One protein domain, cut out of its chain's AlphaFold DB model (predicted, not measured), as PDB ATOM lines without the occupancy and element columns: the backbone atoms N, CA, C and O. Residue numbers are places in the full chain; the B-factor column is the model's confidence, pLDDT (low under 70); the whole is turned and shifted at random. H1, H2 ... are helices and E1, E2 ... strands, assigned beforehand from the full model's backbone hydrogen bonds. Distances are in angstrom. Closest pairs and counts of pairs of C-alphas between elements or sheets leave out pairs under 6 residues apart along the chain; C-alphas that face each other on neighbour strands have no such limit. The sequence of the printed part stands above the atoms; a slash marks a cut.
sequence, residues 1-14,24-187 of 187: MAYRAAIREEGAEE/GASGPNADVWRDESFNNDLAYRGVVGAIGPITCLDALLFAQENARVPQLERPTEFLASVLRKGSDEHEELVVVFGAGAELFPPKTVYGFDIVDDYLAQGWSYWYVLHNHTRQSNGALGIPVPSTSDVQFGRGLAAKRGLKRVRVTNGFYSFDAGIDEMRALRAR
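What this domain is: This is residues 1 to 14 and 24 to 187 of the 187 residues of an uncharacterized protein of Gemmatimonadetes bacterium (UniProt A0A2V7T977). A twisted sheet of six strands makes the middle of this domain, with H3 over one face and H5 and H6 over the other, three layers in all; the long hairpin E2 and E3 lies along one edge. H2 reaches the sheet with residues 42 to 44, and H1 lies off it. The printed part has 178 residues with seven named helices and six named strands, along the chain H1 H2 E1 H3 E2 E3 H4 H5 E4 H6 E5 E6 H7. The sheet's order is E1 E6 E5 E4 E2 E3, mixed, and the class is mixed, helices and strands. The whole is compact, with a radius of gyration of the C-alphas of 16.1 A and spans of 49 by 36 by 30 A.

Where its parts are: The strands are E1, residues 50 to 53; E6, 172 to 177; E5, 164 to 168; E4, 124 to 131, 21.6 A long; E2, 78 to 87, 28.3 A; and E3, 90 to 99, 29.0 A. C-alpha 78 is at (-16.808, -13.606, -1.647). The helices are H1, residues 2 to 9, beginning with C-alpha 2 at (-35.801, -16.722, -0.318); H2, 27 to 44, 26.1 A; H3, 56 to 68, 18.6 A; H4, 107 to 110; H5, 112 to 120; H6, 147 to 160, 19.7 A; and H7, 180 to 183, ending with C-alpha 183 at (-4.297, -23.574, 17.133).

How they stand to each other: E5 and E4 are parallel, at 22 degrees, with N 166 and O 128 2.8 A apart. The other neighbours are antiparallel: E4 and E2 with N 80 and O 129 at 2.8 A, the hairpin E2 and E3 with N 79 and O 98 at 2.8 A, the hairpin E5 and E6 with N 165 and O 176 at 2.9 A, and E1 and E6 with N 173 and O 52 at 2.9 A, each within hydrogen-bond range. E4, H6 and E5 form a strand-helix-strand unit, two parallel neighbours joined through a helix, with a right-handed crossover. E3, H4 H5 and E4 form a split one, E2 between its strands, also right-handed. H6 is over E5 and E4 at a height over the sheet of 10.0 A. H5 is over E2 at 8.5 A, with 2 of its C-alphas falling on E4, and H4 is only just over E3, with 3 of its C-alphas. H3 and H6 lie on opposite faces; the closest C-alphas of H3 and E2 are those of Glu 65 and Phe 78, 7.1 A apart. H2 only grazes the sheet, and its residues 32 to 39 touch H6 at Thr 147, Glu 36 being closest at 6.1 A between C-alphas. H7 only grazes the sheet with residues 180 to 181. H1 is not on the sheet. Every O i to N i+4 pair is within hydrogen-bond range in H1, H2, H3, H5 and H6; H4 and H7 are too short for one.

The domain as a whole: The C-alphas of Gly 24 and Glu 89, the two farthest apart, are 54.1 A apart. Residues 15 to 23 are not printed, and C-alphas 14 and 24 are 25.8 A apart across the cut. The link from E4 to H6, residues 132 to 146, is long. Mean pLDDT of the printed part is 90.3; 14 residues are under 70, namely 1 to 4, 6 to 7, 9 to 13, 24 and 137 to 138.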
ATOM      1  N   MET A   1     -35.102 -12.684   1.258       54.28
ATOM      2  CA  MET A   1     -36.128 -13.547   1.890       54.28
ATOM      3  C   MET A   1     -35.965 -15.009   1.471       54.28
ATOM      4  O   MET A   1     -35.809 -15.829   2.360       54.28
ATOM      5  N   ALA A   2     -35.895 -15.334   0.170       68.31
ATOM      6  CA  ALA A   2     -35.801 -16.722  -0.318       68.31
ATOM      7  C   ALA A   2     -34.574 -17.517   0.185       68.31
ATOM      8  O   ALA A   2     -34.751 -18.617   0.689       68.31
ATOM      9  N   TYR A   3     -33.360 -16.940   0.150       66.44
ATOM     10  CA  TYR A   3     -32.138 -17.623   0.624       66.44
ATOM     11  C   TYR A   3     -32.265 -18.103   2.075       66.44
ATOM     12  O   TYR A   3     -32.049 -19.268   2.374       66.44
ATOM     13  N   ARG A   4     -32.713 -17.226   2.984       67.44
ATOM     14  CA  ARG A   4     -32.843 -17.590   4.400       67.44
ATOM     15  C   ARG A   4     -33.941 -18.626   4.672       67.44
ATOM     16  O   ARG A   4     -33.854 -19.333   5.664       67.44
ATOM     17  N   ALA A   5     -34.983 -18.683   3.849       71.38
ATOM     18  CA  ALA A   5     -36.014 -19.706   3.987       71.38
ATOM     19  C   ALA A   5     -35.490 -21.071   3.514       71.38
ATOM     20  O   ALA A   5     -35.548 -22.028   4.272       71.38
ATOM     21  N   ALA A   6     -34.872 -21.125   2.331       68.19
ATOM     22  CA  ALA A   6     -34.339 -22.365   1.763       68.19
ATOM     23  C   ALA A   6     -33.227 -22.989   2.625       68.19
ATOM     24  O   ALA A   6     -33.226 -24.184   2.876       68.19
ATOM     25  N   ILE A   7     -32.314 -22.171   3.151       67.12
ATOM     26  CA  ILE A   7     -31.218 -22.646   4.010       67.12
ATOM     27  C   ILE A   7     -31.746 -23.164   5.361       67.12
ATOM     28  O   ILE A   7     -31.187 -24.110   5.905       67.12
ATOM     29  N   ARG A   8     -32.855 -22.603   5.870       70.75
ATOM     30  CA  ARG A   8     -33.547 -23.118   7.066       70.75
ATOM     31  C   ARG A   8     -34.247 -24.455   6.835       70.75
ATOM     32  O   ARG A   8     -34.357 -25.254   7.748       70.75
ATOM     33  N   GLU A   9     -34.781 -24.686   5.640       67.88
ATOM     34  CA  GLU A   9     -35.433 -25.961   5.314       67.88
ATOM     35  C   GLU A   9     -34.422 -27.115   5.218       67.88
ATOM     36  O   GLU A   9     -34.785 -28.272   5.408       67.88
ATOM     37  N   GLU A  10     -33.151 -26.797   4.966       66.31
ATOM     38  CA  GLU A  10     -32.068 -27.765   4.789       66.31
ATOM     39  C   GLU A  10     -31.215 -27.995   6.055       66.31
ATOM     40  O   GLU A  10     -30.281 -28.793   6.015       66.31
ATOM     41  N   GLY A  11     -31.523 -27.335   7.181       61.50
ATOM     42  CA  GLY A  11     -30.806 -27.503   8.456       61.50
ATOM     43  C   GLY A  11     -29.521 -26.673   8.585       61.50
ATOM     44  O   GLY A  11     -28.743 -26.845   9.521       61.50
ATOM     45  N   ALA A  12     -29.256 -25.755   7.656       60.25
ATOM     46  CA  ALA A  12     -28.070 -24.894   7.677       60.25
ATOM     47  C   ALA A  12     -28.211 -23.672   8.618       60.25
ATOM     48  O   ALA A  12     -27.269 -22.898   8.809       60.25
ATOM     49  N   GLU A  13     -29.376 -23.502   9.246       67.62
ATOM     50  CA  GLU A  13     -29.603 -22.642  10.412       67.62
ATOM     51  C   GLU A  13     -29.129 -23.265  11.731       67.62
ATOM     52  O   GLU A  13     -29.245 -22.637  12.793       67.62
ATOM     53  N   GLU A  14     -28.595 -24.484  11.688       78.19
ATOM     54  CA  GLU A  14     -27.855 -25.027  12.811       78.19
ATOM     55  C   GLU A  14     -26.643 -24.144  13.107       78.19
ATOM     56  O   GLU A  14     -25.908 -23.698  12.226       78.19
ATOM     57  N   GLY A  24     -15.457 -42.522   1.050       68.19
ATOM     58  CA  GLY A  24     -14.335 -42.970   0.214       68.19
ATOM     59  C   GLY A  24     -13.139 -42.016   0.150       68.19
ATOM     60  O   GLY A  24     -12.213 -42.272  -0.619       68.19
ATOM     61  N   ALA A  25     -13.111 -40.948   0.955       71.81
ATOM     62  CA  ALA A  25     -11.907 -40.134   1.108       71.81
ATOM     63  C   ALA A  25     -10.707 -41.002   1.541       71.81
ATOM     64  O   ALA A  25     -10.741 -41.666   2.576       71.81
ATOM     65  N   SER A  26      -9.638 -40.994   0.745       73.12
ATOM     66  CA  SER A  26      -8.416 -41.765   0.989       73.12
ATOM     67  C   SER A  26      -7.168 -40.936   0.670       73.12
ATOM     68  O   SER A  26      -7.247 -39.884   0.027       73.12
ATOM     69  N   GLY A  27      -6.008 -41.378   1.167       77.69
ATOM     70  CA  GLY A  27      -4.728 -40.704   0.930       77.69
ATOM     71  C   GLY A  27      -4.726 -39.229   1.381       77.69
ATOM     72  O   GLY A  27      -5.326 -38.913   2.409       77.69
ATOM     73  N   PRO A  28      -4.095 -38.311   0.621       74.50
ATOM     74  CA  PRO A  28      -3.996 -36.891   0.981       74.50
ATOM     75  C   PRO A  28      -5.343 -36.194   1.221       74.50
ATOM     76  O   PRO A  28      -5.433 -35.303   2.063       74.50
ATOM     77  N   ASN A  29      -6.407 -36.627   0.537       79.62
ATOM     78  CA  ASN A  29      -7.742 -36.064   0.732       79.62
ATOM     79  C   ASN A  29      -8.312 -36.435   2.107       79.62
ATOM     80  O   ASN A  29      -8.973 -35.615   2.733       79.62
ATOM     81  N   ALA A  30      -8.030 -37.640   2.618       85.00
ATOM     82  CA  ALA A  30      -8.462 -38.038   3.960       85.00
ATOM     83  C   ALA A  30      -7.790 -37.197   5.058       85.00
ATOM     84  O   ALA A  30      -8.412 -36.906   6.080       85.00
ATOM     85  N   ASP A  31      -6.539 -36.783   4.845       88.25
ATOM     86  CA  ASP A  31      -5.823 -35.923   5.788       88.25
ATOM     87  C   ASP A  31      -6.412 -34.509   5.842       88.25
ATOM     88  O   ASP A  31      -6.510 -33.947   6.930       88.25
ATOM     89  N   VAL A  32      -6.861 -33.964   4.702       90.00
ATOM     90  CA  VAL A  32      -7.608 -32.695   4.668       90.00
ATOM     91  C   VAL A  32      -8.868 -32.819   5.520       90.00
ATOM     92  O   VAL A  32      -9.017 -32.072   6.479       90.00
ATOM     93  N   TRP A  33      -9.721 -33.819   5.275       90.25
ATOM     94  CA  TRP A  33     -10.971 -33.980   6.033       90.25
ATOM     95  C   TRP A  33     -10.762 -34.225   7.531       90.25
ATOM     96  O   TRP A  33     -11.572 -33.781   8.347       90.25
ATOM     97  N   ARG A  34      -9.675 -34.906   7.916       92.00
ATOM     98  CA  ARG A  34      -9.294 -35.063   9.328       92.00
ATOM     99  C   ARG A  34      -8.956 -33.716   9.963       92.00
ATOM    100  O   ARG A  34      -9.320 -33.479  11.113       92.00
ATOM    101  N   ASP A  35      -8.266 -32.855   9.228       94.75
ATOM    102  CA  ASP A  35      -7.875 -31.534   9.704       94.75
ATOM    103  C   ASP A  35      -9.058 -30.558   9.728       94.75
ATOM    104  O   ASP A  35      -9.199 -29.829  10.706       94.75
ATOM    105  N   GLU A  36      -9.956 -30.623   8.740       93.62
ATOM    106  CA  GLU A  36     -11.243 -29.912   8.763       93.62
ATOM    107  C   GLU A  36     -12.079 -30.325   9.981       93.62
ATOM    108  O   GLU A  36     -12.558 -29.485  10.740       93.62
ATOM    109  N   SER A  37     -12.189 -31.634  10.236       93.69
ATOM    110  CA  SER A  37     -12.912 -32.158  11.403       93.69
ATOM    111  C   SER A  37     -12.300 -31.669  12.719       93.69
ATOM    112  O   SER A  37     -13.023 -31.323  13.650       93.69
ATOM    113  N   PHE A  38     -10.966 -31.621  12.798       95.88
ATOM    114  CA  PHE A  38     -10.251 -31.108  13.966       95.88
ATOM    115  C   PHE A  38     -10.514 -29.613  14.188       95.88
ATOM    116  O   PHE A  38     -10.773 -29.203  15.319       95.88
ATOM    117  N   ASN A  39     -10.472 -28.804  13.128       97.19
ATOM    118  CA  ASN A  39     -10.755 -27.372  13.216       97.19
ATOM    119  C   ASN A  39     -12.196 -27.116  13.669       97.19
ATOM    120  O   ASN A  39     -12.416 -26.300  14.568       97.19
ATOM    121  N   ASN A  40     -13.154 -27.859  13.107       95.12
ATOM    122  CA  ASN A  40     -14.560 -27.769  13.486       95.12
ATOM    123  C   ASN A  40     -14.778 -28.128  14.960       95.12
ATOM    124  O   ASN A  40     -15.464 -27.379  15.648       95.12
ATOM    125  N   ASP A  41     -14.164 -29.201  15.478       96.06
ATOM    126  CA  ASP A  41     -14.283 -29.565  16.903       96.06
ATOM    127  C   ASP A  41     -13.802 -28.435  17.825       96.06
ATOM    128  O   ASP A  41     -14.504 -28.051  18.764       96.06
ATOM    129  N   LEU A  42     -12.632 -27.852  17.535       97.56
ATOM    130  CA  LEU A  42     -12.091 -26.754  18.340       97.56
ATOM    131  C   LEU A  42     -12.990 -25.512  18.313       97.56
ATOM    132  O   LEU A  42     -13.213 -24.901  19.362       97.56
ATOM    133  N   ALA A  43     -13.520 -25.147  17.143       96.75
ATOM    134  CA  ALA A  43     -14.420 -24.007  17.000       96.75
ATOM    135  C   ALA A  43     -15.778 -24.257  17.681       96.75
ATOM    136  O   ALA A  43     -16.269 -23.411  18.429       96.75
ATOM    137  N   TYR A  44     -16.375 -25.436  17.485       95.62
ATOM    138  CA  TYR A  44     -17.694 -25.785  18.030       95.62
ATOM    139  C   TYR A  44     -17.686 -25.873  19.555       95.62
ATOM    140  O   TYR A  44     -18.653 -25.477  20.206       95.62
ATOM    141  N   ARG A  45     -16.568 -26.312  20.139       95.31
ATOM    142  CA  ARG A  45     -16.365 -26.337  21.592       95.31
ATOM    143  C   ARG A  45     -15.972 -24.979  22.184       95.31
ATOM    144  O   ARG A  45     -15.806 -24.893  23.398       95.31
ATOM    145  N   GLY A  46     -15.807 -23.941  21.357       95.19
ATOM    146  CA  GLY A  46     -15.383 -22.606  21.792       95.19
ATOM    147  C   GLY A  46     -13.944 -22.555  22.310       95.19
ATOM    148  O   GLY A  46     -13.613 -21.684  23.108       95.19
ATOM    149  N   VAL A  47     -13.095 -23.506  21.904       97.25
ATOM    150  CA  VAL A  47     -11.664 -23.515  22.252       97.25
ATOM    151  C   VAL A  47     -10.901 -22.494  21.407       97.25
ATOM    152  O   VAL A  47      -9.945 -21.892  21.887       97.25
ATOM    153  N   VAL A  48     -11.323 -22.299  20.154       97.44
ATOM    154  CA  VAL A  48     -10.774 -21.296  19.237       97.44
ATOM    155  C   VAL A  48     -11.906 -20.437  18.701       97.44
ATOM    156  O   VAL A  48     -12.843 -20.974  18.109       97.44
ATOM    157  N   GLY A  49     -11.786 -19.116  18.848       96.94
ATOM    158  CA  GLY A  49     -12.779 -18.173  18.352       96.94
ATOM    159  C   GLY A  49     -14.161 -18.359  18.973       96.94
ATOM    160  O   GLY A  49     -14.354 -19.062  19.967       96.94
ATOM    161  N   ALA A  50     -15.150 -17.716  18.363       97.19
ATOM    162  CA  ALA A  50     -16.544 -17.852  18.755       97.19
ATOM    163  C   ALA A  50     -17.450 -17.908  17.528       97.19
ATOM    164  O   ALA A  50     -17.280 -17.132  16.591       97.19
ATOM    165  N   ILE A  51     -18.451 -18.789  17.569       96.69
ATOM    166  CA  ILE A  51     -19.543 -18.821  16.589       96.69
ATOM    167  C   ILE A  51     -20.747 -18.117  17.200       96.69
ATOM    168  O   ILE A  51     -21.308 -18.588  18.196       96.69
ATOM    169  N   GLY A  52     -21.156 -17.002  16.608       95.00
ATOM    170  CA  GLY A  52     -22.314 -16.216  17.030       95.00
ATOM    171  C   GLY A  52     -23.239 -15.883  15.862       95.00
ATOM    172  O   GLY A  52     -22.902 -16.180  14.716       95.00
ATOM    173  N   PRO A  53     -24.416 -15.290  16.123       93.81
ATOM    174  CA  PRO A  53     -25.265 -14.761  15.062       93.81
ATOM    175  C   PRO A  53     -24.497 -13.771  14.180       93.81
ATOM    176  O   PRO A  53     -23.663 -13.008  14.669       93.81
ATOM    177  N   ILE A  54     -24.803 -13.774  12.885       92.81
ATOM    178  CA  ILE A  54     -24.208 -12.866  11.907       92.81
ATOM    179  C   ILE A  54     -24.414 -11.404  12.320       92.81
ATOM    180  O   ILE A  54     -25.501 -11.007  12.751       92.81
ATOM    181  N   THR A  55     -23.371 -10.587  12.172       94.69
ATOM    182  CA  THR A  55     -23.454  -9.149  12.455       94.69
ATOM    183  C   THR A  55     -24.173  -8.403  11.325       94.69
ATOM    184  O   THR A  55     -24.288  -8.906  10.206       94.69
ATOM    185  N   CYS A  56     -24.654  -7.181  11.585       95.44
ATOM    186  CA  CYS A  56     -25.367  -6.395  10.571       95.44
ATOM    187  C   CYS A  56     -24.523  -6.149   9.312       95.44
ATOM    188  O   CYS A  56     -25.036  -6.294   8.204       95.44
ATOM    189  N   LEU A  57     -23.238  -5.808   9.469       95.06
ATOM    190  CA  LEU A  57     -22.353  -5.564   8.330       95.06
ATOM    191  C   LEU A  57     -22.100  -6.850   7.535       95.06
ATOM    192  O   LEU A  57     -22.291  -6.850   6.322       95.06
ATOM    193  N   ASP A  58     -21.773  -7.960   8.203       95.19
ATOM    194  CA  ASP A  58     -21.574  -9.252   7.531       95.19
ATOM    195  C   ASP A  58     -22.834  -9.671   6.750       95.19
ATOM    196  O   ASP A  58     -22.746 -10.147   5.618       95.19
ATOM    197  N   ALA A  59     -24.024  -9.436   7.319       93.44
ATOM    198  CA  ALA A  59     -25.297  -9.740   6.674       93.44
ATOM    199  C   ALA A  59     -25.561  -8.878   5.432       93.44
ATOM    200  O   ALA A  59     -26.111  -9.386   4.453       93.44
ATOM    201  N   LEU A  60     -25.170  -7.599   5.451       95.00
ATOM    202  CA  LEU A  60     -25.262  -6.716   4.285       95.00
ATOM    203  C   LEU A  60     -24.319  -7.168   3.167       95.00
ATOM    204  O   LEU A  60     -24.734  -7.221   2.013       95.00
ATOM    205  N   LEU A  61     -23.085  -7.548   3.502       95.50
ATOM    206  CA  LEU A  61     -22.102  -8.037   2.527       95.50
ATOM    207  C   LEU A  61     -22.536  -9.371   1.913       95.50
ATOM    208  O   LEU A  61     -22.470  -9.555   0.700       95.50
ATOM    209  N   PHE A  62     -23.085 -10.267   2.733       92.38
ATOM    210  CA  PHE A  62     -23.672 -11.510   2.251       92.38
ATOM    211  C   PHE A  62     -24.868 -11.260   1.319       92.38
ATOM    212  O   PHE A  62     -24.989 -11.878   0.258       92.38
ATOM    213  N   ALA A  63     -25.758 -10.336   1.695       90.69
ATOM    214  CA  ALA A  63     -26.903  -9.958   0.873       90.69
ATOM    215  C   ALA A  63     -26.474  -9.315  -0.454       90.69
ATOM    216  O   ALA A  63     -27.112  -9.575  -1.473       90.69
ATOM    217  N   GLN A  64     -25.392  -8.532  -0.448       93.38
ATOM    218  CA  GLN A  64     -24.814  -7.934  -1.648       93.38
ATOM    219  C   GLN A  64     -24.356  -9.006  -2.641       93.38
ATOM    220  O   GLN A  64     -24.674  -8.900  -3.827       93.38
ATOM    221  N   GLU A  65     -23.671 -10.056  -2.180       92.56
ATOM    222  CA  GLU A  65     -23.294 -11.158  -3.070       92.56
ATOM    223  C   GLU A  65     -24.523 -11.892  -3.598       92.56
ATOM    224  O   GLU A  65     -24.661 -12.078  -4.803       92.56
ATOM    225  N   ASN A  66     -25.476 -12.225  -2.723       89.25
ATOM    226  CA  ASN A  66     -26.695 -12.913  -3.147       89.25
ATOM    227  C   ASN A  66     -27.547 -12.087  -4.135       89.25
ATOM    228  O   ASN A  66     -28.310 -12.652  -4.914       89.25
ATOM    229  N   ALA A  67     -27.455 -10.754  -4.094       90.56
ATOM    230  CA  ALA A  67     -28.107  -9.871  -5.058       90.56
ATOM    231  C   ALA A  67     -27.379  -9.836  -6.413       90.56
ATOM    232  O   ALA A  67     -28.031  -9.683  -7.444       90.56
ATOM    233  N   ARG A  68     -26.046  -9.993  -6.425       91.94
ATOM    234  CA  ARG A  68     -25.242 -10.119  -7.654       91.94
ATOM    235  C   ARG A  68     -25.444 -11.477  -8.316       91.94
ATOM    236  O   ARG A  68     -25.621 -11.557  -9.531       91.94
ATOM    237  N   VAL A  69     -25.388 -12.538  -7.517       90.25
ATOM    238  CA  VAL A  69     -25.512 -13.930  -7.936       90.25
ATOM    239  C   VAL A  69     -26.376 -14.668  -6.912       90.25
ATOM    240  O   VAL A  69     -25.928 -14.860  -5.782       90.25
ATOM    241  N   PRO A  70     -27.601 -15.100  -7.269       88.00
ATOM    242  CA  PRO A  70     -28.454 -15.852  -6.355       88.00
ATOM    243  C   PRO A  70     -27.767 -17.139  -5.886       88.00
ATOM    244  O   PRO A  70     -27.643 -18.106  -6.636       88.00
ATOM    245  N   GLN A  71     -27.342 -17.168  -4.622       84.50
ATOM    246  CA  GLN A  71     -26.490 -18.240  -4.100       84.50
ATOM    247  C   GLN A  71     -27.219 -19.588  -3.980       84.50
ATOM    248  O   GLN A  71     -26.573 -20.629  -3.918       84.50
ATOM    249  N   LEU A  72     -28.560 -19.587  -3.975       81.38
ATOM    250  CA  LEU A  72     -29.351 -20.824  -4.050       81.38
ATOM    251  C   LEU A  72     -29.227 -21.516  -5.409       81.38
ATOM    252  O   LEU A  72     -29.259 -22.742  -5.477       81.38
ATOM    253  N   GLU A  73     -29.121 -20.730  -6.479       84.94
ATOM    254  CA  GLU A  73     -29.053 -21.227  -7.855       84.94
ATOM    255  C   GLU A  73     -27.610 -21.534  -8.241       84.94
ATOM    256  O   GLU A  73     -27.315 -22.567  -8.839       84.94
ATOM    257  N   ARG A  74     -26.701 -20.631  -7.867       87.69
ATOM    258  CA  ARG A  74     -25.274 -20.742  -8.130       87.69
ATOM    259  C   ARG A  74     -24.514 -20.375  -6.860       87.69
ATOM    260  O   ARG A  74     -24.329 -19.186  -6.611       87.69
ATOM    261  N   PRO A  75     -24.085 -21.368  -6.066       87.69
ATOM    262  CA  PRO A  75     -23.241 -21.139  -4.904       87.69
ATOM    263  C   PRO A  75     -21.996 -20.331  -5.289       87.69
ATOM    264  O   PRO A  75     -21.307 -20.675  -6.252       87.69
ATOM    265  N   THR A  76     -21.729 -19.248  -4.564       90.50
ATOM    266  CA  THR A  76     -20.563 -18.388  -4.780       90.50
ATOM    267  C   THR A  76     -19.900 -18.009  -3.474       90.50
ATOM    268  O   THR A  76     -20.528 -17.961  -2.411       90.50
ATOM    269  N   GLU A  77     -18.613 -17.710  -3.587       91.94
ATOM    270  CA  GLU A  77     -17.816 -17.185  -2.495       91.94
ATOM    271  C   GLU A  77     -17.390 -15.736  -2.763       91.94
ATOM    272  O   GLU A  77     -17.105 -15.323  -3.893       91.94
ATOM    273  N   PHE A  78     -17.327 -14.959  -1.690       95.19
ATOM    274  CA  PHE A  78     -16.808 -13.606  -1.647       95.19
ATOM    275  C   PHE A  78     -15.806 -13.459  -0.508       95.19
ATOM    276  O   PHE A  78     -15.741 -14.252   0.435       95.19
ATOM    277  N   LEU A  79     -15.037 -12.383  -0.586       96.94
ATOM    278  CA  LEU A  79     -14.179 -11.922   0.480       96.94
ATOM    279  C   LEU A  79     -14.354 -10.416   0.655       96.94
ATOM    280  O   LEU A  79     -14.337  -9.655  -0.309       96.94
ATOM    281  N   ALA A  80     -14.500  -9.974   1.897       98.19
ATOM    282  CA  ALA A  80     -14.535  -8.567   2.249       98.19
ATOM    283  C   ALA A  80     -13.387  -8.246   3.206       98.19
ATOM    284  O   ALA A  80     -13.332  -8.754   4.327       98.19
ATOM    285  N   SER A  81     -12.470  -7.391   2.761       98.62
ATOM    286  CA  SER A  81     -11.414  -6.844   3.610       98.62
ATOM    287  C   SER A  81     -11.957  -5.607   4.316       98.62
ATOM    288  O   SER A  81     -12.293  -4.626   3.653       98.62
ATOM    289  N   VAL A  82     -12.056  -5.646   5.644       98.38
ATOM    290  CA  VAL A  82     -12.548  -4.524   6.447       98.38
ATOM    291  C   VAL A  82     -11.374  -3.851   7.137       98.38
ATOM    292  O   VAL A  82     -10.687  -4.440   7.979       98.38
ATOM    293  N   LEU A  83     -11.139  -2.601   6.756       98.44
ATOM    294  CA  LEU A  83     -10.124  -1.742   7.337       98.44
ATOM    295  C   LEU A  83     -10.784  -0.691   8.215       98.44
ATOM    296  O   LEU A  83     -11.900  -0.252   7.941       98.44
ATOM    297  N   ARG A  84     -10.061  -0.263   9.244       96.81
ATOM    298  CA  ARG A  84     -10.514   0.794  10.145       96.81
ATOM    299  C   ARG A  84      -9.453   1.854  10.381       96.81
ATOM    300  O   ARG A  84      -8.255   1.549  10.352       96.81
ATOM    301  N   LYS A  85      -9.899   3.073  10.664       96.56
ATOM    302  CA  LYS A  85      -9.063   4.200  11.086       96.56
ATOM    303  C   LYS A  85      -9.848   5.071  12.063       96.56
ATOM    304  O   LYS A  85     -11.061   5.173  11.949       96.56
ATOM    305  N   GLY A  86      -9.148   5.687  13.011       90.56
ATOM    306  CA  GLY A  86      -9.753   6.538  14.039       90.56
ATOM    307  C   GLY A  86      -9.648   5.948  15.445       90.56
ATOM    308  O   GLY A  86      -8.813   5.074  15.693       90.56
ATOM    309  N   SER A  87     -10.449   6.479  16.366       82.50
ATOM    310  CA  SER A  87     -10.539   6.045  17.766       82.50
ATOM    311  C   SER A  87     -11.886   5.374  18.038       82.50
ATOM    312  O   SER A  87     -12.785   5.426  17.205       82.50
ATOM    313  N   ASP A  88     -12.056   4.795  19.227       76.06
ATOM    314  CA  ASP A  88     -13.323   4.161  19.627       76.06
ATOM    315  C   ASP A  88     -14.521   5.138  19.621       76.06
ATOM    316  O   ASP A  88     -15.669   4.715  19.504       76.06
ATOM    317  N   GLU A  89     -14.270   6.450  19.715       80.81
ATOM    318  CA  GLU A  89     -15.298   7.502  19.664       80.81
ATOM    319  C   GLU A  89     -15.645   7.935  18.227       80.81
ATOM    320  O   GLU A  89     -16.756   8.396  17.967       80.81
ATOM    321  N   HIS A  90     -14.708   7.767  17.289       85.56
ATOM    322  CA  HIS A  90     -14.855   8.110  15.876       85.56
ATOM    323  C   HIS A  90     -14.103   7.083  15.024       85.56
ATOM    324  O   HIS A  90     -12.935   7.280  14.683       85.56
ATOM    325  N   GLU A  91     -14.782   5.980  14.704       91.31
ATOM    326  CA  GLU A  91     -14.254   4.918  13.846       91.31
ATOM    327  C   GLU A  91     -14.785   5.088  12.417       91.31
ATOM    328  O   GLU A  91     -15.994   5.128  12.177       91.31
ATOM    329  N   GLU A  92     -13.871   5.168  11.455       95.62
ATOM    330  CA  GLU A  92     -14.179   5.066  10.035       95.62
ATOM    331  C   GLU A  92     -13.878   3.649   9.552       95.62
ATOM    332  O   GLU A  92     -12.849   3.064   9.908       95.62
ATOM    333  N   LEU A  93     -14.757   3.112   8.703       96.25
ATOM    334  CA  LEU A  93     -14.600   1.798   8.090       96.25
ATOM    335  C   LEU A  93     -14.518   1.918   6.573       96.25
ATOM    336  O   LEU A  93     -15.336   2.582   5.939       96.25
ATOM    337  N   VAL A  94     -13.572   1.187   5.995       98.00
ATOM    338  CA  VAL A  94     -13.505   0.925   4.559       98.00
ATOM    339  C   VAL A  94     -13.702  -0.564   4.351       98.00
ATOM    340  O   VAL A  94     -13.048  -1.386   4.996       98.00
ATOM    341  N   VAL A  95     -14.591  -0.914   3.424       98.31
ATOM    342  CA  VAL A  95     -14.825  -2.300   3.024       98.31
ATOM    343  C   VAL A  95     -14.411  -2.474   1.573       98.31
ATOM    344  O   VAL A  95     -15.031  -1.914   0.671       98.31
ATOM    345  N   VAL A  96     -13.378  -3.282   1.344       98.25
ATOM    346  CA  VAL A  96     -12.992  -3.732   0.004       98.25
ATOM    347  C   VAL A  96     -13.665  -5.075  -0.242       98.25
ATOM    348  O   VAL A  96     -13.255  -6.096   0.311       98.25
ATOM    349  N   PHE A  97     -14.738  -5.056  -1.027       97.31
ATOM    350  CA  PHE A  97     -15.536  -6.234  -1.352       97.31
ATOM    351  C   PHE A  97     -15.088  -6.837  -2.686       97.31
ATOM    352  O   PHE A  97     -15.218  -6.204  -3.735       97.31
ATOM    353  N   GLY A  98     -14.596  -8.071  -2.643       95.12
ATOM    354  CA  GLY A  98     -14.189  -8.836  -3.812       95.12
ATOM    355  C   GLY A  98     -14.974 -10.133  -3.927       95.12
ATOM    356  O   GLY A  98     -14.997 -10.940  -3.003       95.12
ATOM    357  N   ALA A  99     -15.603 -10.352  -5.075       92.62
ATOM    358  CA  ALA A  99     -16.403 -11.544  -5.331       92.62
ATOM    359  C   ALA A  99     -16.330 -11.932  -6.807       92.62
ATOM    360  O   ALA A  99     -16.315 -11.059  -7.684       92.62
ATOM    361  N   GLY A 100     -16.299 -13.238  -7.068       85.06
ATOM    362  CA  GLY A 100     -16.438 -13.791  -8.414       85.06
ATOM    363  C   GLY A 100     -17.873 -14.216  -8.706       85.06
ATOM    364  O   GLY A 100     -18.821 -13.646  -8.180       85.06
ATOM    365  N   ALA A 101     -18.024 -15.213  -9.576       85.94
ATOM    366  CA  ALA A 101     -19.304 -15.863  -9.867       85.94
ATOM    367  C   ALA A 101     -19.240 -17.384  -9.626       85.94
ATOM    368  O   ALA A 101     -20.060 -18.131 -10.159       85.94
ATOM    369  N   GLU A 102     -18.245 -17.832  -8.854       85.75
ATOM    370  CA  GLU A 102     -17.882 -19.235  -8.641       85.75
ATOM    371  C   GLU A 102     -17.606 -19.505  -7.153       85.75
ATOM    372  O   GLU A 102     -17.403 -18.570  -6.376       85.75
ATOM    373  N   LEU A 103     -17.572 -20.788  -6.772       78.94
ATOM    374  CA  LEU A 103     -17.266 -21.253  -5.413       78.94
ATOM    375  C   LEU A 103     -15.807 -21.044  -4.998       78.94
ATOM    376  O   LEU A 103     -15.521 -21.165  -3.830       78.94
ATOM    377  N   PHE A 104     -14.886 -20.750  -5.916       80.81
ATOM    378  CA  PHE A 104     -13.473 -20.532  -5.586       80.81
ATOM    379  C   PHE A 104     -12.894 -19.450  -6.492       80.81
ATOM    380  O   PHE A 104     -12.111 -19.745  -7.402       80.81
ATOM    381  N   PRO A 105     -13.315 -18.188  -6.326       83.06
ATOM    382  CA  PRO A 105     -12.913 -17.155  -7.254       83.06
ATOM    383  C   PRO A 105     -11.402 -16.886  -7.149       83.06
ATOM    384  O   PRO A 105     -10.797 -17.014  -6.077       83.06
ATOM    385  N   PRO A 106     -10.751 -16.504  -8.261       85.00
ATOM    386  CA  PRO A 106      -9.322 -16.250  -8.250       85.00
ATOM    387  C   PRO A 106      -9.005 -15.066  -7.336       85.00
ATOM    388  O   PRO A 106      -9.682 -14.043  -7.362       85.00
ATOM    389  N   LYS A 107      -7.908 -15.161  -6.576       85.38
ATOM    390  CA  LYS A 107      -7.494 -14.135  -5.595       85.38
ATOM    391  C   LYS A 107      -7.342 -12.724  -6.179       85.38
ATOM    392  O   LYS A 107      -7.353 -11.755  -5.428       85.38
ATOM    393  N   THR A 108      -7.188 -12.604  -7.497       88.00
ATOM    394  CA  THR A 108      -7.127 -11.327  -8.217       88.00
ATOM    395  C   THR A 108      -8.407 -10.502  -8.087       88.00
ATOM    396  O   THR A 108      -8.338  -9.289  -8.240       88.00
ATOM    397  N   VAL A 109      -9.555 -11.109  -7.758       90.44
ATOM    398  CA  VAL A 109     -10.818 -10.370  -7.571       90.44
ATOM    399  C   VAL A 109     -10.968  -9.751  -6.179       90.44
ATOM    400  O   VAL A 109     -11.930  -9.027  -5.943       90.44
ATOM    401  N   TYR A 110     -10.048 -10.028  -5.247       93.81
ATOM    402  CA  TYR A 110     -10.166  -9.622  -3.841       93.81
ATOM    403  C   TYR A 110      -9.672  -8.202  -3.530       93.81
ATOM    404  O   TYR A 110      -9.766  -7.771  -2.382       93.81
ATOM    405  N   GLY A 111      -9.171  -7.465  -4.528       95.62
ATOM    406  CA  GLY A 111      -8.819  -6.046  -4.382       95.62
ATOM    407  C   GLY A 111      -7.706  -5.777  -3.366       95.62
ATOM    408  O   GLY A 111      -7.747  -4.781  -2.646       95.62
ATOM    409  N   PHE A 112      -6.731  -6.684  -3.233       96.94
ATOM    410  CA  PHE A 112      -5.657  -6.518  -2.246       96.94
ATOM    411  C   PHE A 112      -4.706  -5.359  -2.546       96.94
ATOM    412  O   PHE A 112      -4.079  -4.863  -1.621       96.94
ATOM    413  N   ASP A 113      -4.623  -4.925  -3.798       96.94
ATOM    414  CA  ASP A 113      -3.980  -3.675  -4.196       96.94
ATOM    415  C   ASP A 113      -4.645  -2.469  -3.518       96.94
ATOM    416  O   ASP A 113      -3.967  -1.679  -2.869       96.94
ATOM    417  N   ILE A 114      -5.980  -2.404  -3.535       98.06
ATOM    418  CA  ILE A 114      -6.741  -1.354  -2.841       98.06
ATOM    419  C   ILE A 114      -6.509  -1.439  -1.325       98.06
ATOM    420  O   ILE A 114      -6.333  -0.422  -0.658       98.06
ATOM    421  N   VAL A 115      -6.483  -2.652  -0.758       98.44
ATOM    422  CA  VAL A 115      -6.154  -2.855   0.665       98.44
ATOM    423  C   VAL A 115      -4.768  -2.292   0.982       98.44
ATOM    424  O   VAL A 115      -4.621  -1.570   1.967       98.44
ATOM    425  N   ASP A 116      -3.770  -2.590   0.151       98.44
ATOM    426  CA  ASP A 116      -2.392  -2.135   0.336       98.44
ATOM    427  C   ASP A 116      -2.296  -0.594   0.287       98.44
ATOM    428  O   ASP A 116      -1.603  -0.001   1.119       98.44
ATOM    429  N   ASP A 117      -3.080   0.066  -0.573       98.44
ATOM    430  CA  ASP A 117      -3.171   1.532  -0.631       98.44
ATOM    431  C   ASP A 117      -3.736   2.148   0.659       98.44
ATOM    432  O   ASP A 117      -3.233   3.167   1.143       98.44
ATOM    433  N   TYR A 118      -4.775   1.551   1.254       98.50
ATOM    434  CA  TYR A 118      -5.315   2.025   2.536       98.50
ATOM    435  C   TYR A 118      -4.336   1.772   3.690       98.50
ATOM    436  O   TYR A 118      -4.164   2.629   4.562       98.50
ATOM    437  N   LEU A 119      -3.640   0.633   3.694       98.44
ATOM    438  CA  LEU A 119      -2.612   0.343   4.697       98.44
ATOM    439  C   LEU A 119      -1.458   1.349   4.637       98.44
ATOM    440  O   LEU A 119      -1.025   1.840   5.681       98.44
ATOM    441  N   ALA A 120      -1.020   1.735   3.436       98.25
ATOM    442  CA  ALA A 120      -0.020   2.786   3.247       98.25
ATOM    443  C   ALA A 120      -0.474   4.158   3.793       98.25
ATOM    444  O   ALA A 120       0.356   4.973   4.196       98.25
ATOM    445  N   GLN A 121      -1.785   4.398   3.881       97.50
ATOM    446  CA  GLN A 121      -2.392   5.604   4.465       97.50
ATOM    447  C   GLN A 121      -2.633   5.509   5.988       97.50
ATOM    448  O   GLN A 121      -3.312   6.367   6.577       97.50
ATOM    449  N   GLY A 122      -2.104   4.468   6.636       97.00
ATOM    450  CA  GLY A 122      -2.177   4.264   8.082       97.00
ATOM    451  C   GLY A 122      -3.483   3.641   8.578       97.00
ATOM    452  O   GLY A 122      -3.784   3.744   9.766       97.00
ATOM    453  N   TRP A 123      -4.272   3.019   7.700       98.06
ATOM    454  CA  TRP A 123      -5.417   2.211   8.122       98.06
ATOM    455  C   TRP A 123      -4.952   0.887   8.739       98.06
ATOM    456  O   TRP A 123      -3.871   0.383   8.438       98.06
ATOM    457  N   SER A 124      -5.776   0.297   9.604       97.88
ATOM    458  CA  SER A 124      -5.520  -1.018  10.193       97.88
ATOM    459  C   SER A 124      -6.390  -2.080   9.533       97.88
ATOM    460  O   SER A 124      -7.606  -1.906   9.441       97.88
ATOM    461  N   TYR A 125      -5.792  -3.202   9.122       98.38
ATOM    462  CA  TYR A 125      -6.544  -4.341   8.596       98.38
ATOM    463  C   TYR A 125      -7.259  -5.084   9.735       98.38
ATOM    464  O   TYR A 125      -6.704  -5.990  10.364       98.38
ATOM    465  N   TRP A 126      -8.494  -4.675  10.019       97.75
ATOM    466  CA  TRP A 126      -9.230  -5.111  11.198       97.75
ATOM    467  C   TRP A 126      -9.667  -6.568  11.103       97.75
ATOM    468  O   TRP A 126      -9.277  -7.387  11.936       97.75
ATOM    469  N   TYR A 127     -10.437  -6.911  10.076       98.31
ATOM    470  CA  TYR A 127     -10.810  -8.292   9.826       98.31
ATOM    471  C   TYR A 127     -11.047  -8.547   8.348       98.31
ATOM    472  O   TYR A 127     -11.313  -7.635   7.566       98.31
ATOM    473  N   VAL A 128     -10.958  -9.817   7.986       98.19
ATOM    474  CA  VAL A 128     -11.412 -10.317   6.697       98.19
ATOM    475  C   VAL A 128     -12.640 -11.178   6.928       98.19
ATOM    476  O   VAL A 128     -12.640 -12.016   7.830       98.19
ATOM    477  N   LEU A 129     -13.689 -10.944   6.150       98.19
ATOM    478  CA  LEU A 129     -14.886 -11.770   6.119       98.19
ATOM    479  C   LEU A 129     -14.879 -12.597   4.841       98.19
ATOM    480  O   LEU A 129     -14.687 -12.056   3.756       98.19
ATOM    481  N   HIS A 130     -15.145 -13.882   4.978       96.12
ATOM    482  CA  HIS A 130     -15.392 -14.798   3.877       96.12
ATOM    483  C   HIS A 130     -16.696 -15.558   4.137       96.12
ATOM    484  O   HIS A 130     -17.095 -15.702   5.298       96.12
ATOM    485  N   ASN A 131     -17.386 -16.017   3.093       94.00
ATOM    486  CA  ASN A 131     -18.588 -16.825   3.260       94.00
ATOM    487  C   ASN A 131     -18.378 -18.276   2.848       94.00
ATOM    488  O   ASN A 131     -17.786 -18.551   1.816       94.00
ATOM    489  N   HIS A 132     -18.987 -19.183   3.603       92.06
ATOM    490  CA  HIS A 132     -19.250 -20.546   3.163       92.06
ATOM    491  C   HIS A 132     -20.739 -20.660   2.881       92.06
ATOM    492  O   HIS A 132     -21.568 -20.358   3.735       92.06
ATOM    493  N   THR A 133     -21.096 -21.074   1.676       85.62
ATOM    494  CA  THR A 133     -22.495 -21.179   1.257       85.62
ATOM    495  C   THR A 133     -22.894 -22.634   1.052       85.62
ATOM    496  O   THR A 133     -22.044 -23.522   0.942       85.62
ATOM    497  N   ARG A 134     -24.201 -22.883   1.004       80.44
ATOM    498  CA  ARG A 134     -24.750 -24.205   0.711       80.44
ATOM    499  C   ARG A 134     -24.352 -24.650  -0.690       80.44
ATOM    500  O   ARG A 134     -24.453 -23.885  -1.646       80.44
ATOM    501  N   GLN A 135     -23.936 -25.902  -0.816       79.19
ATOM    502  CA  GLN A 135     -23.492 -26.492  -2.075       79.19
ATOM    503  C   GLN A 135     -24.464 -27.574  -2.553       79.19
ATOM    504  O   GLN A 135     -25.203 -28.176  -1.775       79.19
ATOM    505  N   SER A 136     -24.440 -27.870  -3.854       72.62
ATOM    506  CA  SER A 136     -25.305 -28.883  -4.478       72.62
ATOM    507  C   SER A 136     -25.028 -30.321  -4.016       72.62
ATOM    508  O   SER A 136     -25.849 -31.203  -4.244       72.62
ATOM    509  N   ASN A 137     -23.893 -30.562  -3.355       67.88
ATOM    510  CA  ASN A 137     -23.519 -31.852  -2.770       67.88
ATOM    511  C   ASN A 137     -24.079 -32.070  -1.346       67.88
ATOM    512  O   ASN A 137     -23.727 -33.062  -0.712       67.88
ATOM    513  N   GLY A 138     -24.913 -31.152  -0.841       68.44
ATOM    514  CA  GLY A 138     -25.505 -31.222   0.497       68.44
ATOM    515  C   GLY A 138     -24.667 -30.576   1.604       68.44
ATOM    516  O   GLY A 138     -25.073 -30.619   2.762       68.44
ATOM    517  N   ALA A 139     -23.518 -29.963   1.292       74.50
ATOM    518  CA  ALA A 139     -22.786 -29.173   2.278       74.50
ATOM    519  C   ALA A 139     -23.579 -27.911   2.649       74.50
ATOM    520  O   ALA A 139     -24.028 -27.171   1.775       74.50
ATOM    521  N   LEU A 140     -23.712 -27.655   3.950       76.31
ATOM    522  CA  LEU A 140     -24.603 -26.635   4.514       76.31
ATOM    523  C   LEU A 140     -23.959 -25.246   4.687       76.31
ATOM    524  O   LEU A 140     -24.614 -24.320   5.153       76.31
ATOM    525  N   GLY A 141     -22.685 -25.087   4.317       82.81
ATOM    526  CA  GLY A 141     -21.918 -23.869   4.590       82.81
ATOM    527  C   GLY A 141     -21.566 -23.772   6.076       82.81
ATOM    528  O   GLY A 141     -22.259 -23.129   6.861       82.81
ATOM    529  N   ILE A 142     -20.500 -24.461   6.481       90.06
ATOM    530  CA  ILE A 142     -20.053 -24.472   7.875       90.06
ATOM    531  C   ILE A 142     -19.442 -23.106   8.200       90.06
ATOM    532  O   ILE A 142     -18.538 -22.679   7.497       90.06
ATOM    533  N   PRO A 143     -19.863 -22.400   9.261       92.88
ATOM    534  CA  PRO A 143     -19.271 -21.116   9.610       92.88
ATOM    535  C   PRO A 143     -17.966 -21.342  10.387       92.88
ATOM    536  O   PRO A 143     -17.855 -20.895  11.516       92.88
ATOM    537  N   VAL A 144     -17.005 -22.091   9.841       95.06
ATOM    538  CA  VAL A 144     -15.679 -22.356  10.430       95.06
ATOM    539  C   VAL A 144     -14.660 -22.319   9.293       95.06
ATOM    540  O   VAL A 144     -14.930 -22.882   8.237       95.06
ATOM    541  N   PRO A 145     -13.498 -21.667   9.467       95.38
ATOM    542  CA  PRO A 145     -12.485 -21.609   8.420       95.38
ATOM    543  C   PRO A 145     -11.985 -22.998   8.033       95.38
ATOM    544  O   PRO A 145     -11.529 -23.764   8.888       95.38
ATOM    545  N   SER A 146     -11.988 -23.263   6.726       94.25
ATOM    546  CA  SER A 146     -11.325 -24.431   6.162       94.25
ATOM    547  C   SER A 146      -9.818 -24.396   6.422       94.25
ATOM    548  O   SER A 146      -9.237 -23.346   6.710       94.25
ATOM    549  N   THR A 147      -9.126 -25.519   6.263       95.75
ATOM    550  CA  THR A 147      -7.655 -25.566   6.336       95.75
ATOM    551  C   THR A 147      -6.985 -24.574   5.373       95.75
ATOM    552  O   THR A 147      -5.991 -23.940   5.754       95.75
ATOM    553  N   SER A 148      -7.560 -24.361   4.185       94.19
ATOM    554  CA  SER A 148      -7.126 -23.329   3.236       94.19
ATOM    555  C   SER A 148      -7.426 -21.907   3.716       94.19
ATOM    556  O   SER A 148      -6.579 -21.027   3.554       94.19
ATOM    557  N   ASP A 149      -8.568 -21.667   4.368       96.06
ATOM    558  CA  ASP A 149      -8.893 -20.358   4.956       96.06
ATOM    559  C   ASP A 149      -7.933 -20.007   6.091       96.06
ATOM    560  O   ASP A 149      -7.467 -18.869   6.193       96.06
ATOM    561  N   VAL A 150      -7.571 -20.989   6.924       97.88
ATOM    562  CA  VAL A 150      -6.580 -20.812   7.992       97.88
ATOM    563  C   VAL A 150      -5.222 -20.447   7.393       97.88
ATOM    564  O   VAL A 150      -4.591 -19.483   7.842       97.88
ATOM    565  N   GLN A 151      -4.758 -21.182   6.377       97.19
ATOM    566  CA  GLN A 151      -3.495 -20.878   5.699       97.19
ATOM    567  C   GLN A 151      -3.527 -19.470   5.092       97.19
ATOM    568  O   GLN A 151      -2.590 -18.681   5.258       97.19
ATOM    569  N   PHE A 152      -4.628 -19.139   4.425       95.94
ATOM    570  CA  PHE A 152      -4.814 -17.868   3.756       95.94
ATOM    571  C   PHE A 152      -4.843 -16.686   4.734       95.94
ATOM    572  O   PHE A 152      -4.080 -15.733   4.561       95.94
ATOM    573  N   GLY A 153      -5.640 -16.775   5.800       97.25
ATOM    574  CA  GLY A 153      -5.730 -15.759   6.850       97.25
ATOM    575  C   GLY A 153      -4.390 -15.518   7.548       97.25
ATOM    576  O   GLY A 153      -3.987 -14.369   7.737       97.25
ATOM    577  N   ARG A 154      -3.625 -16.581   7.842       97.50
ATOM    578  CA  ARG A 154      -2.251 -16.456   8.371       97.50
ATOM    579  C   ARG A 154      -1.321 -15.741   7.393       97.50
ATOM    580  O   ARG A 154      -0.522 -14.902   7.806       97.50
ATOM    581  N   GLY A 155      -1.442 -16.036   6.100       97.31
ATOM    582  CA  GLY A 155      -0.699 -15.344   5.050       97.31
ATOM    583  C   GLY A 155      -1.031 -13.850   4.974       97.31
ATOM    584  O   GLY A 155      -0.121 -13.028   4.846       97.31
ATOM    585  N   LEU A 156      -2.311 -13.483   5.097       97.62
ATOM    586  CA  LEU A 156      -2.741 -12.083   5.172       97.62
ATOM    587  C   LEU A 156      -2.210 -11.395   6.429       97.62
ATOM    588  O   LEU A 156      -1.745 -10.263   6.346       97.62
ATOM    589  N   ALA A 157      -2.205 -12.073   7.571       98.12
ATOM    590  CA  ALA A 157      -1.642 -11.518   8.794       98.12
ATOM    591  C   ALA A 157      -0.142 -11.247   8.676       98.12
ATOM    592  O   ALA A 157       0.310 -10.153   9.003       98.12
ATOM    593  N   ALA A 158       0.615 -12.207   8.141       97.88
ATOM    594  CA  ALA A 158       2.055 -12.069   7.961       97.88
ATOM    595  C   ALA A 158       2.425 -10.942   6.982       97.88
ATOM    596  O   ALA A 158       3.416 -10.251   7.194       97.88
ATOM    597  N   LYS A 159       1.642 -10.753   5.913       97.25
ATOM    598  CA  LYS A 159       1.944  -9.772   4.855       97.25
ATOM    599  C   LYS A 159       1.360  -8.385   5.110       97.25
ATOM    600  O   LYS A 159       1.972  -7.397   4.730       97.25
ATOM    601  N   ARG A 160       0.162  -8.318   5.696       97.88
ATOM    602  CA  ARG A 160      -0.677  -7.107   5.767       97.88
ATOM    603  C   ARG A 160      -1.141  -6.763   7.180       97.88
ATOM    604  O   ARG A 160      -1.925  -5.840   7.367       97.88
ATOM    605  N   GLY A 161      -0.699  -7.516   8.186       98.12
ATOM    606  CA  GLY A 161      -1.025  -7.234   9.580       98.12
ATOM    607  C   GLY A 161      -2.497  -7.440   9.950       98.12
ATOM    608  O   GLY A 161      -2.932  -6.839  10.935       98.12
ATOM    609  N   LEU A 162      -3.234  -8.271   9.194       98.62
ATOM    610  CA  LEU A 162      -4.606  -8.700   9.503       98.62
ATOM    611  C   LEU A 162      -4.744  -9.090  10.981       98.62
ATOM    612  O   LEU A 162      -3.902  -9.820  11.507       98.62
ATOM    613  N   LYS A 163      -5.807  -8.620  11.646       98.25
ATOM    614  CA  LYS A 163      -6.035  -8.906  13.074       98.25
ATOM    615  C   LYS A 163      -6.989 -10.064  13.330       98.25
ATOM    616  O   LYS A 163      -6.765 -10.807  14.287       98.25
ATOM    617  N   ARG A 164      -8.037 -10.226  12.517       98.31
ATOM    618  CA  ARG A 164      -9.089 -11.230  12.744       98.31
ATOM    619  C   ARG A 164      -9.604 -11.850  11.449       98.31
ATOM    620  O   ARG A 164      -9.526 -11.238  10.386       98.31
ATOM    621  N   VAL A 165     -10.157 -13.052  11.551       98.38
ATOM    622  CA  VAL A 165     -10.834 -13.756  10.456       98.38
ATOM    623  C   VAL A 165     -12.274 -14.015  10.861       98.38
ATOM    624  O   VAL A 165     -12.531 -14.445  11.987       98.38
ATOM    625  N   ARG A 166     -13.190 -13.784   9.920       98.31
ATOM    626  CA  ARG A 166     -14.590 -14.169  10.019       98.31
ATOM    627  C   ARG A 166     -14.994 -15.075   8.874       98.31
ATOM    628  O   ARG A 166     -14.667 -14.798   7.721       98.31
ATOM    629  N   VAL A 167     -15.746 -16.117   9.204       97.25
ATOM    630  CA  VAL A 167     -16.362 -17.016   8.223       97.25
ATOM    631  C   VAL A 167     -17.847 -17.085   8.508       97.25
ATOM    632  O   VAL A 167     -18.236 -17.420   9.625       97.25
ATOM    633  N   THR A 168     -18.670 -16.731   7.525       94.19
ATOM    634  CA  THR A 168     -20.125 -16.671   7.683       94.19
ATOM    635  C   THR A 168     -20.857 -17.604   6.737       94.19
ATOM    636  O   THR A 168     -20.458 -17.772   5.593       94.19
ATOM    637  N   ASN A 169     -21.987 -18.139   7.182       89.88
ATOM    638  CA  ASN A 169     -22.934 -18.838   6.315       89.88
ATOM    639  C   ASN A 169     -24.211 -18.031   6.032       89.88
ATOM    640  O   ASN A 169     -25.223 -18.561   5.580       89.88
ATOM    641  N   GLY A 170     -24.198 -16.730   6.348       88.69
ATOM    642  CA  GLY A 170     -25.366 -15.856   6.222       88.69
ATOM    643  C   GLY A 170     -26.291 -15.857   7.449       88.69
ATOM    644  O   GLY A 170     -27.193 -15.014   7.530       88.69
ATOM    645  N   PHE A 171     -26.060 -16.743   8.425       87.88
ATOM    646  CA  PHE A 171     -26.813 -16.829   9.684       87.88
ATOM    647  C   PHE A 171     -25.929 -16.708  10.910       87.88
ATOM    648  O   PHE A 171     -26.245 -15.926  11.807       87.88
ATOM    649  N   TYR A 172     -24.836 -17.460  10.921       92.31
ATOM    650  CA  TYR A 172     -23.816 -17.413  11.948       92.31
ATOM    651  C   TYR A 172     -22.493 -17.005  11.328       92.31
ATOM    652  O   TYR A 172     -22.242 -17.222  10.139       92.31
ATOM    653  N   SER A 173     -21.654 -16.411  12.159       95.50
ATOM    654  CA  SER A 173     -20.274 -16.108  11.835       95.50
ATOM    655  C   SER A 173     -19.384 -16.694  12.916       95.50
ATOM    656  O   SER A 173     -19.617 -16.468  14.107       95.50
ATOM    657  N   PHE A 174     -18.351 -17.412  12.498       97.62
ATOM    658  CA  PHE A 174     -17.153 -17.561  13.306       97.62
ATOM    659  C   PHE A 174     -16.369 -16.255  13.290       97.62
ATOM    660  O   PHE A 174     -16.283 -15.603  12.251       97.62
ATOM    661  N   ASP A 175     -15.791 -15.890  14.427       98.31
ATOM    662  CA  ASP A 175     -14.880 -14.761  14.583       98.31
ATOM    663  C   ASP A 175     -13.725 -15.173  15.501       98.31
ATOM    664  O   ASP A 175     -13.944 -15.644  16.619       98.31
ATOM    665  N   ALA A 176     -12.491 -14.993  15.031       98.38
ATOM    666  CA  ALA A 176     -11.290 -15.273  15.813       98.38
ATOM    667  C   ALA A 176     -10.167 -14.288  15.500       98.38
ATOM    668  O   ALA A 176      -9.980 -13.858  14.358       98.38
ATOM    669  N   GLY A 177      -9.371 -13.968  16.518       98.44
ATOM    670  CA  GLY A 177      -8.087 -13.310  16.331       98.44
ATOM    671  C   GLY A 177      -7.084 -14.223  15.627       98.44
ATOM    672  O   GLY A 177      -7.111 -15.444  15.770       98.44
ATOM    673  N   ILE A 178      -6.144 -13.631  14.892       97.38
ATOM    674  CA  ILE A 178      -5.101 -14.394  14.187       97.38
ATOM    675  C   ILE A 178      -4.236 -15.237  15.133       97.38
ATOM    676  O   ILE A 178      -3.780 -16.315  14.750       97.38
ATOM    677  N   ASP A 179      -4.014 -14.781  16.364       96.75
ATOM    678  CA  ASP A 179      -3.239 -15.557  17.333       96.75
ATOM    679  C   ASP A 179      -3.991 -16.810  17.798       96.75
ATOM    680  O   ASP A 179      -3.379 -17.870  17.915       96.75
ATOM    681  N   GLU A 180      -5.316 -16.735  17.949       97.31
ATOM    682  CA  GLU A 180      -6.168 -17.896  18.238       97.31
ATOM    683  C   GLU A 180      -6.163 -18.880  17.059       97.31
ATOM    684  O   GLU A 180      -6.029 -20.092  17.241       97.31
ATOM    685  N   MET A 181      -6.196 -18.354  15.828       95.88
ATOM    686  CA  MET A 181      -6.142 -19.145  14.595       95.88
ATOM    687  C   MET A 181      -4.878 -20.009  14.484       95.88
ATOM    688  O   MET A 181      -4.857 -20.915  13.654       95.88
ATOM    689  N   ARG A 182      -3.822 -19.787  15.286       94.44
ATOM    690  CA  ARG A 182      -2.610 -20.635  15.319       94.44
ATOM    691  C   ARG A 182      -2.881 -22.061  15.810       94.44
ATOM    692  O   ARG A 182      -2.155 -22.967  15.414       94.44
ATOM    693  N   ALA A 183      -3.913 -22.255  16.628       96.56
ATOM    694  CA  ALA A 183      -4.297 -23.574  17.133       96.56
ATOM    695  C   ALA A 183      -4.974 -24.454  16.068       96.56
ATOM    696  O   ALA A 183      -4.988 -25.678  16.197       96.56
ATOM    697  N   LEU A 184      -5.507 -23.846  15.003       97.50
ATOM    698  CA  LEU A 184      -6.123 -24.568  13.892       97.50
ATOM    699  C   LEU A 184      -5.069 -25.192  12.967       97.50
ATOM    700  O   LEU A 184      -3.931 -24.729  12.858       97.50
ATOM    701  N   ARG A 185      -5.440 -26.250  12.258       97.81
ATOM    702  CA  ARG A 185      -4.623 -26.853  11.202       97.81
ATOM    703  C   ARG A 185      -4.804 -26.081   9.899       97.81
ATOM    704  O   ARG A 185      -5.874 -25.546   9.630       97.81
ATOM    705  N   ALA A 186      -3.736 -26.017   9.113       96.06
ATOM    706  CA  ALA A 186      -3.673 -25.280   7.858       96.06
ATOM    707  C   ALA A 186      -2.999 -26.146   6.793       96.06
ATOM    708  O   ALA A 186      -2.042 -26.855   7.118       96.06
ATOM    709  N   ARG A 187      -3.472 -26.065   5.550       88.62
ATOM    710  CA  ARG A 187      -2.916 -26.776   4.393       88.62
ATOM    711  C   ARG A 187      -2.897 -25.875   3.174       88.62
ATOM    712  O   ARG A 187      -3.767 -24.982   3.109       88.62
TER     713      ARG A 187